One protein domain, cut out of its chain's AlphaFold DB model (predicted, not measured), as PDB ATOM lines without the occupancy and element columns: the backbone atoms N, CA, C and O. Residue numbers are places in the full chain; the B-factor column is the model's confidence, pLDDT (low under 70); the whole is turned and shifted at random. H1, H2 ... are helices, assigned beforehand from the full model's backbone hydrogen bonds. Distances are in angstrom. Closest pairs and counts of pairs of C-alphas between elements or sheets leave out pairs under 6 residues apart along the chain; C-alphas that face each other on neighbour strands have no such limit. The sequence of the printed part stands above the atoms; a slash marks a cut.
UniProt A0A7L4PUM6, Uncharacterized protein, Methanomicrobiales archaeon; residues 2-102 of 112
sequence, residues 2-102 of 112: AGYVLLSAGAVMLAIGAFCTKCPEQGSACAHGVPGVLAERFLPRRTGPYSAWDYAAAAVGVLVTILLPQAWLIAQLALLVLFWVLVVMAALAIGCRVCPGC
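This is residues 2 to 102 of the 112 residues of an uncharacterized protein of Methanomicrobiales archaeon (UniProt A0A7L4PUM6). H1 and H3 pack side by side, H2 crosses H1's end, and beyond H4 the long H5 folds back. Printed are 101 residues with five named helices, all helix. It is only just compact, close to loose: radius of gyration of the C-alphas 14.8 A, spans 44 by 30 by 25 A.

H1, residues 2 to 22, touches H3, residues 52 to 67, opposite ways at a shallow tilt of 32 degrees; closest C-alphas 15 and 58, 4.1 A. H1's residues 16 to 21 alone touch H2, residues 34 to 42; closest C-alphas 21 and 39, 5.5 A. H4, residues 70 to 73, and H5, residues 77 to 101, only just touch, only at the corner: 3 C-alpha pairs within 8 A. H3 and H5 are close but not clearly touching; closest C-alphas 66 and 87, 8.0 A. H2 and H3 have every O i to N i+4 pair within hydrogen-bond range.

H1 begins at C-alpha 2 (157.104, 175.282, 59.233); H5, 35.6 A long, ends at C-alpha 101 (135.248, 167.509, 30.779).

The printed part has no cut; link H1 to H2 is long.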
ATOM      1  N   ALA A   2     157.758 174.077  59.774       82.69
ATOM      2  CA  ALA A   2     157.104 175.282  59.233       82.69
ATOM      3  C   ALA A   2     157.581 175.696  57.823       82.69
ATOM      4  O   ALA A   2     156.755 175.921  56.947       82.69
ATOM      5  N   GLY A   3     158.897 175.714  57.572       84.62
ATOM      6  CA  GLY A   3     159.440 176.076  56.252       84.62
ATOM      7  C   GLY A   3     158.978 175.156  55.114       84.62
ATOM      8  O   GLY A   3     158.649 175.635  54.037       84.62
ATOM      9  N   TYR A   4     158.867 173.850  55.372       83.81
ATOM     10  CA  TYR A   4     158.343 172.875  54.408       83.81
ATOM     11  C   TYR A   4     156.873 173.145  54.061       83.81
ATOM     12  O   TYR A   4     156.502 173.154  52.887       83.81
ATOM     13  N   VAL A   5     156.043 173.393  55.080       86.56
ATOM     14  CA  VAL A   5     154.613 173.672  54.896       86.56
ATOM     15  C   VAL A   5     154.422 174.968  54.113       86.56
ATOM     16  O   VAL A   5     153.663 174.984  53.148       86.56
ATOM     17  N   LEU A   6     155.149 176.028  54.476       90.75
ATOM     18  CA  LEU A   6     155.081 177.317  53.786       90.75
ATOM     19  C   LEU A   6     155.546 177.216  52.331       90.75
ATOM     20  O   LEU A   6     154.882 177.754  51.449       90.75
ATOM     21  N   LEU A   7     156.640 176.496  52.067       90.56
ATOM     22  CA  LEU A   7     157.145 176.308  50.708       90.56
ATOM     23  C   LEU A   7     156.166 175.497  49.851       90.56
ATOM     24  O   LEU A   7     155.899 175.866  48.710       90.56
ATOM     25  N   SER A   8     155.580 174.438  50.411       88.88
ATOM     26  CA  SER A   8     154.587 173.614  49.713       88.88
ATOM     27  C   SER A   8     153.309 174.401  49.423       88.88
ATOM     28  O   SER A   8     152.813 174.379  48.299       88.88
ATOM     29  N   ALA A   9     152.798 175.146  50.407       90.81
ATOM     30  CA  ALA A   9     151.631 176.005  50.233       90.81
ATOM     31  C   ALA A   9     151.896 177.110  49.201       90.81
ATOM     32  O   ALA A   9     151.072 177.343  48.319       90.81
ATOM     33  N   GLY A  10     153.071 177.742  49.259       94.12
ATOM     34  CA  GLY A  10     153.503 178.740  48.283       94.12
ATOM     35  C   GLY A  10     153.600 178.172  46.867       94.12
ATOM     36  O   GLY A  10     153.105 178.794  45.934       94.12
ATOM     37  N   ALA A  11     154.162 176.973  46.702       93.38
ATOM     38  CA  ALA A  11     154.262 176.292  45.411       93.38
ATOM     39  C   ALA A  11     152.884 175.965  44.812       93.38
ATOM     40  O   ALA A  11     152.648 176.201  43.625       93.38
ATOM     41  N   VAL A  12     151.947 175.497  45.642       91.69
ATOM     42  CA  VAL A  12     150.558 175.257  45.225       91.69
ATOM     43  C   VAL A  12     149.881 176.568  44.821       91.69
ATOM     44  O   VAL A  12     149.294 176.649  43.744       91.69
ATOM     45  N   MET A  13     150.004 177.623  45.631       94.38
ATOM     46  CA  MET A  13     149.417 178.930  45.315       94.38
ATOM     47  C   MET A  13     150.042 179.572  44.074       94.38
ATOM     48  O   MET A  13     149.330 180.224  43.313       94.38
ATOM     49  N   LEU A  14     151.333 179.348  43.821       93.88
ATOM     50  CA  LEU A  14     152.000 179.765  42.590       93.88
ATOM     51  C   LEU A  14     151.376 179.078  41.371       93.88
ATOM     52  O   LEU A  14     151.040 179.756  40.403       93.88
ATOM     53  N   ALA A  15     151.166 177.760  41.425       92.25
ATOM     54  CA  ALA A  15     150.528 177.025  40.335       92.25
ATOM     55  C   ALA A  15     149.082 177.497  40.094       92.25
ATOM     56  O   ALA A  15     148.688 177.735  38.950       92.25
ATOM     57  N   ILE A  16     148.311 177.719  41.163       92.81
ATOM     58  CA  ILE A  16     146.946 178.267  41.093       92.81
ATOM     59  C   ILE A  16     146.961 179.679  40.483       92.81
ATOM     60  O   ILE A  16     146.192 179.976  39.567       92.81
ATOM     61  N   GLY A  17     147.855 180.549  40.944       92.69
ATOM     62  CA  GLY A  17     147.977 181.925  40.470       92.69
ATOM     63  C   GLY A  17     148.442 182.036  39.024       92.69
ATOM     64  O   GLY A  17     147.943 182.881  38.281       92.69
ATOM     65  N   ALA A  18     149.355 181.169  38.596       91.69
ATOM     66  CA  ALA A  18     149.823 181.119  37.219       91.69
ATOM     67  C   ALA A  18     148.740 180.581  36.277       91.69
ATOM     68  O   ALA A  18     148.543 181.123  35.189       91.69
ATOM     69  N   PHE A  19     148.028 179.532  36.704       89.88
ATOM     70  CA  PHE A  19     147.214 178.738  35.795       89.88
ATOM     71  C   PHE A  19     145.703 178.961  35.928       89.88
ATOM     72  O   PHE A  19     145.011 179.201  34.934       89.88
ATOM     73  N   CYS A  20     145.174 178.891  37.151       90.88
ATOM     74  CA  CYS A  20     143.738 178.950  37.419       90.88
ATOM     75  C   CYS A  20     143.172 180.362  37.229       90.88
ATOM     76  O   CYS A  20     142.065 180.499  36.713       90.88
ATOM     77  N   THR A  21     143.942 181.407  37.548       93.12
ATOM     78  CA  THR A  21     143.499 182.806  37.380       93.12
ATOM     79  C   THR A  21     143.347 183.235  35.924       93.12
ATOM     80  O   THR A  21     142.739 184.271  35.700       93.12
ATOM     81  N   LYS A  22     143.881 182.471  34.956       92.50
ATOM     82  CA  LYS A  22     143.708 182.679  33.504       92.50
ATOM     83  C   LYS A  22     142.699 181.729  32.855       92.50
ATOM     84  O   LYS A  22     142.333 181.922  31.700       92.50
ATOM     85  N   CYS A  23     142.234 180.710  33.576       90.50
ATOM     86  CA  CYS A  23     141.362 179.677  33.018       90.50
ATOM     87  C   CYS A  23     140.021 180.285  32.571       90.50
ATOM     88  O   CYS A  23     139.378 180.925  33.404       90.50
ATOM     89  N   PRO A  24     139.562 180.123  31.317       89.31
ATOM     90  CA  PRO A  24     138.295 180.707  30.859       89.31
ATOM     91  C   PRO A  24     137.075 180.176  31.628       89.31
ATOM     92  O   PRO A  24     136.091 180.888  31.758       89.31
ATOM     93  N   GLU A  25     137.189 178.982  32.214       88.38
ATOM     94  CA  GLU A  25     136.136 178.322  32.999       88.38
ATOM     95  C   GLU A  25     136.063 178.780  34.471       88.38
ATOM     96  O   GLU A  25     135.317 178.207  35.266       88.38
ATOM     97  N   GLN A  26     136.885 179.747  34.896       88.88
ATOM     98  CA  GLN A  26     136.877 180.228  36.282       88.88
ATOM     99  C   GLN A  26     135.527 180.882  36.622       88.88
ATOM    100  O   GLN A  26     135.091 181.786  35.915       88.88
ATOM    101  N   GLY A  27     134.893 180.450  37.717       82.31
ATOM    102  CA  GLY A  27     133.607 180.983  38.188       82.31
ATOM    103  C   GLY A  27     132.366 180.498  37.423       82.31
ATOM    104  O   GLY A  27     131.256 180.859  37.795       82.31
ATOM    105  N   SER A  28     132.521 179.677  36.376       84.62
ATOM    106  CA  SER A  28     131.400 179.142  35.586       84.62
ATOM    107  C   SER A  28     131.325 177.614  35.645       84.62
ATOM    108  O   SER A  28     130.422 177.063  36.269       84.62
ATOM    109  N   ALA A  29     132.287 176.923  35.032       84.06
ATOM    110  CA  ALA A  29     132.312 175.465  34.898       84.06
ATOM    111  C   ALA A  29     133.695 174.879  35.247       84.06
ATOM    112  O   ALA A  29     134.176 173.916  34.646       84.06
ATOM    113  N   CYS A  30     134.370 175.469  36.238       85.56
ATOM    114  CA  CYS A  30     135.698 175.033  36.649       85.56
ATOM    115  C   CYS A  30     135.679 173.618  37.252       85.56
ATOM    116  O   CYS A  30     135.201 173.404  38.364       85.56
ATOM    117  N   ALA A  31     136.309 172.663  36.568       81.88
ATOM    118  CA  ALA A  31     136.427 171.283  37.047       81.88
ATOM    119  C   ALA A  31     137.460 171.096  38.183       81.88
ATOM    120  O   ALA A  31     137.531 170.028  38.786       81.88
ATOM    121  N   HIS A  32     138.269 172.116  38.496       79.00
ATOM    122  CA  HIS A  32     139.335 172.014  39.499       79.00
ATOM    123  C   HIS A  32     138.867 172.183  40.954       79.00
ATOM    124  O   HIS A  32     139.709 172.116  41.842       79.00
ATOM    125  N   GLY A  33     137.574 172.383  41.234       83.69
ATOM    126  CA  GLY A  33     137.054 172.440  42.608       83.69
ATOM    127  C   GLY A  33     137.804 173.449  43.490       83.69
ATOM    128  O   GLY A  33     137.816 174.641  43.190       83.69
ATOM    129  N   VAL A  34     138.467 172.970  44.553       87.31
ATOM    130  CA  VAL A  34     139.181 173.804  45.547       87.31
ATOM    131  C   VAL A  34     140.201 174.766  44.910       87.31
ATOM    132  O   VAL A  34     140.076 175.964  45.156       87.31
ATOM    133  N   PRO A  35     141.167 174.333  44.071       88.81
ATOM    134  CA  PRO A  35     142.036 175.251  43.331       88.81
ATOM    135  C   PRO A  35     141.297 176.354  42.558       88.81
ATOM    136  O   PRO A  35     141.742 177.501  42.551       88.81
ATOM    137  N   GLY A  36     140.162 176.028  41.931       88.50
ATOM    138  CA  GLY A  36     139.335 176.999  41.210       88.50
ATOM    139  C   GLY A  36     138.735 178.049  42.145       88.50
ATOM    140  O   GLY A  36     138.881 179.245  41.899       88.50
ATOM    141  N   VAL A  37     138.155 177.598  43.262       90.75
ATOM    142  CA  VAL A  37     137.591 178.467  44.308       90.75
ATOM    143  C   VAL A  37     138.666 179.360  44.929       90.75
ATOM    144  O   VAL A  37     138.438 180.551  45.130       90.75
ATOM    145  N   LEU A  38     139.858 178.821  45.200       93.00
ATOM    146  CA  LEU A  38     140.971 179.602  45.745       93.00
ATOM    147  C   LEU A  38     141.415 180.702  44.777       93.00
ATOM    148  O   LEU A  38     141.619 181.842  45.198       93.00
ATOM    149  N   ALA A  39     141.529 180.378  43.486       93.25
ATOM    150  CA  ALA A  39     141.866 181.364  42.467       93.25
ATOM    151  C   ALA A  39     140.808 182.467  42.368       93.25
ATOM    152  O   ALA A  39     141.158 183.627  42.201       93.25
ATOM    153  N   GLU A  40     139.524 182.110  42.436       92.44
ATOM    154  CA  GLU A  40     138.412 183.058  42.315       92.44
ATOM    155  C   GLU A  40     138.300 183.975  43.528       92.44
ATOM    156  O   GLU A  40     138.061 185.172  43.383       92.44
ATOM    157  N   ARG A  41     138.497 183.428  44.729       92.81
ATOM    158  CA  ARG A  41     138.252 184.170  45.962       92.81
ATOM    159  C   ARG A  41     139.429 185.023  46.413       92.81
ATOM    160  O   ARG A  41     139.204 186.057  47.040       92.81
ATOM    161  N   PHE A  42     140.658 184.582  46.153       94.00
ATOM    162  CA  PHE A  42     141.848 185.160  46.786       94.00
ATOM    163  C   PHE A  42     142.854 185.771  45.815       94.00
ATOM    164  O   PHE A  42     143.779 186.442  46.271       94.00
ATOM    165  N   LEU A  43     142.712 185.559  44.504       93.31
ATOM    166  CA  LEU A  43     143.678 186.040  43.518       93.31
ATOM    167  C   LEU A  43     143.006 186.922  42.459       93.31
ATOM    168  O   LEU A  43     141.866 186.667  42.069       93.31
ATOM    169  N   PRO A  44     143.702 187.954  41.952       92.62
ATOM    170  CA  PRO A  44     143.171 188.779  40.879       92.62
ATOM    171  C   PRO A  44     143.017 187.955  39.598       92.62
ATOM    172  O   PRO A  44     143.933 187.239  39.177       92.62
ATOM    173  N   ARG A  45     141.855 188.089  38.953       92.06
ATOM    174  CA  ARG A  45     141.571 187.472  37.656       92.06
ATOM    175  C   ARG A  45     142.549 187.992  36.601       92.06
ATOM    176  O   ARG A  45     142.717 189.198  36.437       92.06
ATOM    177  N   ARG A  46     143.148 187.076  35.841       92.06
ATOM    178  CA  ARG A  46     143.974 187.362  34.663       92.06
ATOM    179  C   ARG A  46     143.223 186.884  33.416       92.06
ATOM    180  O   ARG A  46     142.478 185.913  33.453       92.06
ATOM    181  N   THR A  47     143.397 187.564  32.292       85.69
ATOM    182  CA  THR A  47     142.768 187.187  31.015       85.69
ATOM    183  C   THR A  47     143.811 187.127  29.902       85.69
ATOM    184  O   THR A  47     144.949 187.571  30.073       85.69
ATOM    185  N   GLY A  48     143.443 186.523  28.771       86.81
ATOM    186  CA  GLY A  48     144.331 186.336  27.624       86.81
ATOM    187  C   GLY A  48     145.067 184.990  27.616       86.81
ATOM    188  O   GLY A  48     144.850 184.151  28.494       86.81
ATOM    189  N   PRO A  49     145.919 184.756  26.603       89.44
ATOM    190  CA  PRO A  49     146.568 183.468  26.399       89.44
ATOM    191  C   PRO A  49     147.564 183.125  27.516       89.44
ATOM    192  O   PRO A  49     148.136 183.995  28.192       89.44
ATOM    193  N   TYR A  50     147.792 181.825  27.689       91.75
ATOM    194  CA  TYR A  50     148.860 181.310  28.537       91.75
ATOM    195  C   TYR A  50     150.217 181.621  27.912       91.75
ATOM    196  O   TYR A  50     150.467 181.328  26.744       91.75
ATOM    197  N   SER A  51     151.094 182.223  28.706       94.00
ATOM    198  CA  SER A  51     152.485 182.460  28.339       94.00
ATOM    199  C   SER A  51     153.355 181.262  28.723       94.00
ATOM    200  O   SER A  51     152.983 180.464  29.585       94.00
ATOM    201  N   ALA A  52     154.558 181.173  28.147       93.75
ATOM    202  CA  ALA A  52     155.567 180.197  28.565       93.75
ATOM    203  C   ALA A  52     155.841 180.257  30.081       93.75
ATOM    204  O   ALA A  52     156.019 179.223  30.721       93.75
ATOM    205  N   TRP A  53     155.792 181.457  30.669       93.75
ATOM    206  CA  TRP A  53     155.966 181.644  32.108       93.75
ATOM    207  C   TRP A  53     154.835 181.063  32.944       93.75
ATOM    208  O   TRP A  53     155.102 180.546  34.024       93.75
ATOM    209  N   ASP A  54     153.595 181.098  32.457       93.62
ATOM    210  CA  ASP A  54     152.472 180.512  33.190       93.62
ATOM    211  C   ASP A  54     152.626 178.983  33.269       93.62
ATOM    212  O   ASP A  54     152.421 178.392  34.330       93.62
ATOM    213  N   TYR A  55     153.074 178.346  32.180       92.81
ATOM    214  CA  TYR A  55     153.389 176.914  32.181       92.81
ATOM    215  C   TYR A  55     154.600 176.586  33.048       92.81
ATOM    216  O   TYR A  55     154.549 175.632  33.821       92.81
ATOM    217  N   ALA A  56     155.675 177.372  32.951       94.75
ATOM    218  CA  ALA A  56     156.880 177.145  33.738       94.75
ATOM    219  C   ALA A  56     156.592 177.276  35.241       94.75
ATOM    220  O   ALA A  56     156.976 176.404  36.013       94.75
ATOM    221  N   ALA A  57     155.857 178.310  35.656       93.88
ATOM    222  CA  ALA A  57     155.477 178.514  37.051       93.88
ATOM    223  C   ALA A  57     154.566 177.395  37.576       93.88
ATOM    224  O   ALA A  57     154.776 176.905  38.686       93.88
ATOM    225  N   ALA A  58     153.595 176.944  36.774       91.81
ATOM    226  CA  ALA A  58     152.751 175.808  37.131       91.81
ATOM    227  C   ALA A  58     153.565 174.511  37.270       91.81
ATOM    228  O   ALA A  58     153.421 173.801  38.264       91.81
ATOM    229  N   ALA A  59     154.463 174.234  36.319       92.56
ATOM    230  CA  ALA A  59     155.344 173.071  36.359       92.56
ATOM    231  C   ALA A  59     156.267 173.107  37.583       92.56
ATOM    232  O   ALA A  59     156.359 172.118  38.305       92.56
ATOM    233  N   VAL A  60     156.892 174.252  37.870       94.19
ATOM    234  CA  VAL A  60     157.727 174.441  39.064       94.19
ATOM    235  C   VAL A  60     156.917 174.209  40.337       94.19
ATOM    236  O   VAL A  60     157.381 173.484  41.212       94.19
ATOM    237  N   GLY A  61     155.703 174.759  40.434       92.75
ATOM    238  CA  GLY A  61     154.829 174.543  41.588       92.75
ATOM    239  C   GLY A  61     154.551 173.058  41.832       92.75
ATOM    240  O   GLY A  61     154.788 172.555  42.928       92.75
ATOM    241  N   VAL A  62     154.146 172.332  40.786       90.38
ATOM    242  CA  VAL A  62     153.894 170.882  40.853       90.38
ATOM    243  C   VAL A  62     155.159 170.104  41.222       90.38
ATOM    244  O   VAL A  62     155.116 169.245  42.104       90.38
ATOM    245  N   LEU A  63     156.295 170.413  40.591       93.62
ATOM    246  CA  LEU A  63     157.566 169.741  40.864       93.62
ATOM    247  C   LEU A  63     158.019 169.959  42.305       93.62
ATOM    248  O   LEU A  63     158.428 169.002  42.949       93.62
ATOM    249  N   VAL A  64     157.905 171.175  42.842       92.81
ATOM    250  CA  VAL A  64     158.235 171.441  44.248       92.81
ATOM    251  C   VAL A  64     157.320 170.635  45.165       92.81
ATOM    252  O   VAL A  64     157.819 169.959  46.058       92.81
ATOM    253  N   THR A  65     156.007 170.621  44.925       89.94
ATOM    254  CA  THR A  65     155.066 169.843  45.745       89.94
ATOM    255  C   THR A  65     155.358 168.338  45.718       89.94
ATOM    256  O   THR A  65     155.182 167.673  46.737       89.94
ATOM    257  N   ILE A  66     155.824 167.792  44.590       92.38
ATOM    258  CA  ILE A  66     156.109 166.355  44.450       92.38
ATOM    259  C   ILE A  66     157.504 165.983  44.961       92.38
ATOM    260  O   ILE A  66     157.659 164.979  45.657       92.38
ATOM    261  N   LEU A  67     158.526 166.767  44.614       92.38
ATOM    262  CA  LEU A  67     159.931 166.429  44.852       92.38
ATOM    263  C   LEU A  67     160.415 166.843  46.241       92.38
ATOM    264  O   LEU A  67     161.237 166.141  46.825       92.38
ATOM    265  N   LEU A  68     159.896 167.941  46.797       90.88
ATOM    266  CA  LEU A  68     160.314 168.415  48.114       90.88
ATOM    267  C   LEU A  68     160.091 167.346  49.205       90.88
ATOM    268  O   LEU A  68     161.054 167.037  49.907       90.88
ATOM    269  N   PRO A  69     158.910 166.696  49.330       90.50
ATOM    270  CA  PRO A  69     158.674 165.683  50.363       90.50
ATOM    271  C   PRO A  69     159.634 164.483  50.317       90.50
ATOM    272  O   PRO A  69     159.834 163.826  51.340       90.50
ATOM    273  N   GLN A  70     160.256 164.196  49.167       92.44
ATOM    274  CA  GLN A  70     161.080 162.997  48.969       92.44
ATOM    275  C   GLN A  70     162.284 162.946  49.916       92.44
ATOM    276  O   GLN A  70     162.627 161.871  50.404       92.44
ATOM    277  N   ALA A  71     162.865 164.103  50.256       90.44
ATOM    278  CA  ALA A  71     163.990 164.195  51.188       90.44
ATOM    279  C   ALA A  71     163.678 163.594  52.573       90.44
ATOM    280  O   ALA A  71     164.577 163.094  53.244       90.44
ATOM    281  N   TRP A  72     162.406 163.613  52.987       90.31
ATOM    282  CA  TRP A  72     161.952 163.020  54.247       90.31
ATOM    283  C   TRP A  72     161.335 161.635  54.055       90.31
ATOM    284  O   TRP A  72     161.537 160.753  54.886       90.31
ATOM    285  N   LEU A  73     160.603 161.425  52.957       92.69
ATOM    286  CA  LEU A  73     159.905 160.166  52.696       92.69
ATOM    287  C   LEU A  73     160.860 158.987  52.471       92.69
ATOM    288  O   LEU A  73     160.519 157.869  52.840       92.69
ATOM    289  N   ILE A  74     162.067 159.211  51.936       95.12
ATOM    290  CA  ILE A  74     163.060 158.140  51.724       95.12
ATOM    291  C   ILE A  74     163.453 157.443  53.038       95.12
ATOM    292  O   ILE A  74     163.729 156.246  53.037       95.12
ATOM    293  N   ALA A  75     163.406 158.149  54.173       96.38
ATOM    294  CA  ALA A  75     163.651 157.549  55.483       96.38
ATOM    295  C   ALA A  75     162.486 156.665  55.980       96.38
ATOM    296  O   ALA A  75     162.651 155.916  56.940       96.38
ATOM    297  N   GLN A  76     161.307 156.748  55.357       96.75
ATOM    298  CA  GLN A  76     160.092 156.030  55.746       96.75
ATOM    299  C   GLN A  76     159.419 155.407  54.518       96.75
ATOM    300  O   GLN A  76     158.441 155.930  53.982       96.75
ATOM    301  N   LEU A  77     159.929 154.247  54.091       95.69
ATOM    302  CA  LEU A  77     159.532 153.586  52.842       95.69
ATOM    303  C   LEU A  77     158.011 153.397  52.690       95.69
ATOM    304  O   LEU A  77     157.477 153.600  51.603       95.69
ATOM    305  N   ALA A  78     157.299 153.067  53.772       96.94
ATOM    306  CA  ALA A  78     155.842 152.927  53.742       96.94
ATOM    307  C   ALA A  78     155.130 154.235  53.342       96.94
ATOM    308  O   ALA A  78     154.218 154.213  52.515       96.94
ATOM    309  N   LEU A  79     155.574 155.380  53.875       96.12
ATOM    310  CA  LEU A  79     155.024 156.687  53.510       96.12
ATOM    311  C   LEU A  79     155.432 157.101  52.098       96.12
ATOM    312  O   LEU A  79     154.626 157.702  51.395       96.12
ATOM    313  N   LEU A  80     156.652 156.767  51.669       95.88
ATOM    314  CA  LEU A  80     157.112 157.016  50.302       95.88
ATOM    315  C   LEU A  80     156.226 156.303  49.275       95.88
ATOM    316  O   LEU A  80     155.774 156.922  48.311       95.88
ATOM    317  N   VAL A  81     155.949 155.017  49.497       97.38
ATOM    318  CA  VAL A  81     155.074 154.224  48.626       97.38
ATOM    319  C   VAL A  81     153.658 154.795  48.630       97.38
ATOM    320  O   VAL A  81     153.104 155.045  47.561       97.38
ATOM    321  N   LEU A  82     153.092 155.063  49.811       97.25
ATOM    322  CA  LEU A  82     151.755 155.650  49.927       97.25
ATOM    323  C   LEU A  82     151.657 156.993  49.190       97.25
ATOM    324  O   LEU A  82     150.692 157.229  48.466       97.25
ATOM    325  N   PHE A  83     152.666 157.852  49.332       96.12
ATOM    326  CA  PHE A  83     152.730 159.139  48.647       96.12
ATOM    327  C   PHE A  83     152.656 158.974  47.127       96.12
ATOM    328  O   PHE A  83     151.815 159.598  46.483       96.12
ATOM    329  N   TRP A  84     153.490 158.110  46.546       97.25
ATOM    330  CA  TRP A  84     153.499 157.904  45.097       97.25
ATOM    331  C   TRP A  84     152.219 157.249  44.583       97.25
ATOM    332  O   TRP A  84     151.736 157.637  43.520       97.25
ATOM    333  N   VAL A  85     151.612 156.335  45.347       97.75
ATOM    334  CA  VAL A  85     150.279 155.797  45.028       97.75
ATOM    335  C   VAL A  85     149.255 156.928  44.945       97.75
ATOM    336  O   VAL A  85     148.523 157.013  43.961       97.75
ATOM    337  N   LEU A  86     149.231 157.839  45.922       96.31
ATOM    338  CA  LEU A  86     148.318 158.985  45.911       96.31
ATOM    339  C   LEU A  86     148.595 159.944  44.747       96.31
ATOM    340  O   LEU A  86     147.649 160.403  44.110       96.31
ATOM    341  N   VAL A  87     149.864 160.213  44.423       94.81
ATOM    342  CA  VAL A  87     150.247 161.047  43.268       94.81
ATOM    343  C   VAL A  87     149.763 160.428  41.958       94.81
ATOM    344  O   VAL A  87     149.156 161.121  41.143       94.81
ATOM    345  N   VAL A  88     149.977 159.125  41.758       96.19
ATOM    346  CA  VAL A  88     149.516 158.413  40.556       96.19
ATOM    347  C   VAL A  88     147.992 158.416  40.482       96.19
ATOM    348  O   VAL A  88     147.432 158.744  39.439       96.19
ATOM    349  N   MET A  89     147.307 158.121  41.588       95.38
ATOM    350  CA  MET A  89     145.844 158.159  41.651       95.38
ATOM    351  C   MET A  89     145.296 159.553  41.329       95.38
ATOM    352  O   MET A  89     144.330 159.665  40.577       95.38
ATOM    353  N   ALA A  90     145.925 160.615  41.837       90.06
ATOM    354  CA  ALA A  90     145.558 161.988  41.515       90.06
ATOM    355  C   ALA A  90     145.784 162.299  40.028       90.06
ATOM    356  O   ALA A  90     144.887 162.833  39.379       90.06
ATOM    357  N   ALA A  91     146.932 161.916  39.463       89.88
ATOM    358  CA  ALA A  91     147.226 162.104  38.044       89.88
ATOM    359  C   ALA A  91     146.215 161.371  37.143       89.88
ATOM    360  O   ALA A  91     145.725 161.947  36.172       89.88
ATOM    361  N   LEU A  92     145.843 160.136  37.496       91.44
ATOM    362  CA  LEU A  92     144.820 159.360  36.789       91.44
ATOM    363  C   LEU A  92     143.431 159.988  36.926       91.44
ATOM    364  O   LEU A  92     142.722 160.125  35.932       91.44
ATOM    365  N   ALA A  93     143.035 160.410  38.129       88.31
ATOM    366  CA  ALA A  93     141.757 161.083  38.342       88.31
ATOM    367  C   ALA A  93     141.668 162.376  37.518       88.31
ATOM    368  O   ALA A  93     140.667 162.612  36.838       88.31
ATOM    369  N   ILE A  94     142.736 163.177  37.510       84.38
ATOM    370  CA  ILE A  94     142.819 164.398  36.710       84.38
ATOM    371  C   ILE A  94     142.721 164.055  35.219       84.38
ATOM    372  O   ILE A  94     141.819 164.543  34.544       84.38
ATOM    373  N   GLY A  95     143.574 163.165  34.712       84.12
ATOM    374  CA  GLY A  95     143.635 162.837  33.287       84.12
ATOM    375  C   GLY A  95     142.390 162.132  32.738       84.12
ATOM    376  O   GLY A  95     142.016 162.364  31.590       84.12
ATOM    377  N   CYS A  96     141.727 161.289  33.535       84.88
ATOM    378  CA  CYS A  96     140.598 160.473  33.079       84.88
ATOM    379  C   CYS A  96     139.222 161.050  33.426       84.88
ATOM    380  O   CYS A  96     138.241 160.649  32.802       84.88
ATOM    381  N   ARG A  97     139.108 161.932  34.426       82.50
ATOM    382  CA  ARG A  97     137.809 162.463  34.881       82.50
ATOM    383  C   ARG A  97     137.717 163.979  34.782       82.50
ATOM    384  O   ARG A  97     136.697 164.477  34.327       82.50
ATOM    385  N   VAL A  98     138.764 164.702  35.178       81.31
ATOM    386  CA  VAL A  98     138.741 166.175  35.224       81.31
ATOM    387  C   VAL A  98     139.031 166.773  33.847       81.31
ATOM    388  O   VAL A  98     138.239 167.554  33.329       81.31
ATOM    389  N   CYS A  99     140.148 166.388  33.227       80.31
ATOM    390  CA  CYS A  99     140.600 166.937  31.950       80.31
ATOM    391  C   CYS A  99     139.639 166.684  30.774       80.31
ATOM    392  O   CYS A  99     139.446 167.622  30.004       80.31
ATOM    393  N   PRO A 100     139.001 165.504  30.616       80.38
ATOM    394  CA  PRO A 100     138.097 165.259  29.485       80.38
ATOM    395  C   PRO A 100     136.837 166.132  29.481       80.38
ATOM    396  O   PRO A 100     136.267 166.369  28.424       80.38
ATOM    397  N   GLY A 101     136.393 166.603  30.651       76.81
ATOM    398  CA  GLY A 101     135.248 167.509  30.779       76.81
ATOM    399  C   GLY A 101     135.631 168.988  30.851       76.81
ATOM    400  O   GLY A 101     134.763 169.830  31.056       76.81
ATOM    401  N   CYS A 102     136.920 169.324  30.747       83.62
ATOM    402  CA  CYS A 102     137.400 170.686  30.945       83.62
ATOM    403  C   CYS A 102     137.397 171.481  29.631       83.62
ATOM    404  O   CYS A 102     138.066 171.101  28.673       83.62
TER     405      CYS A 102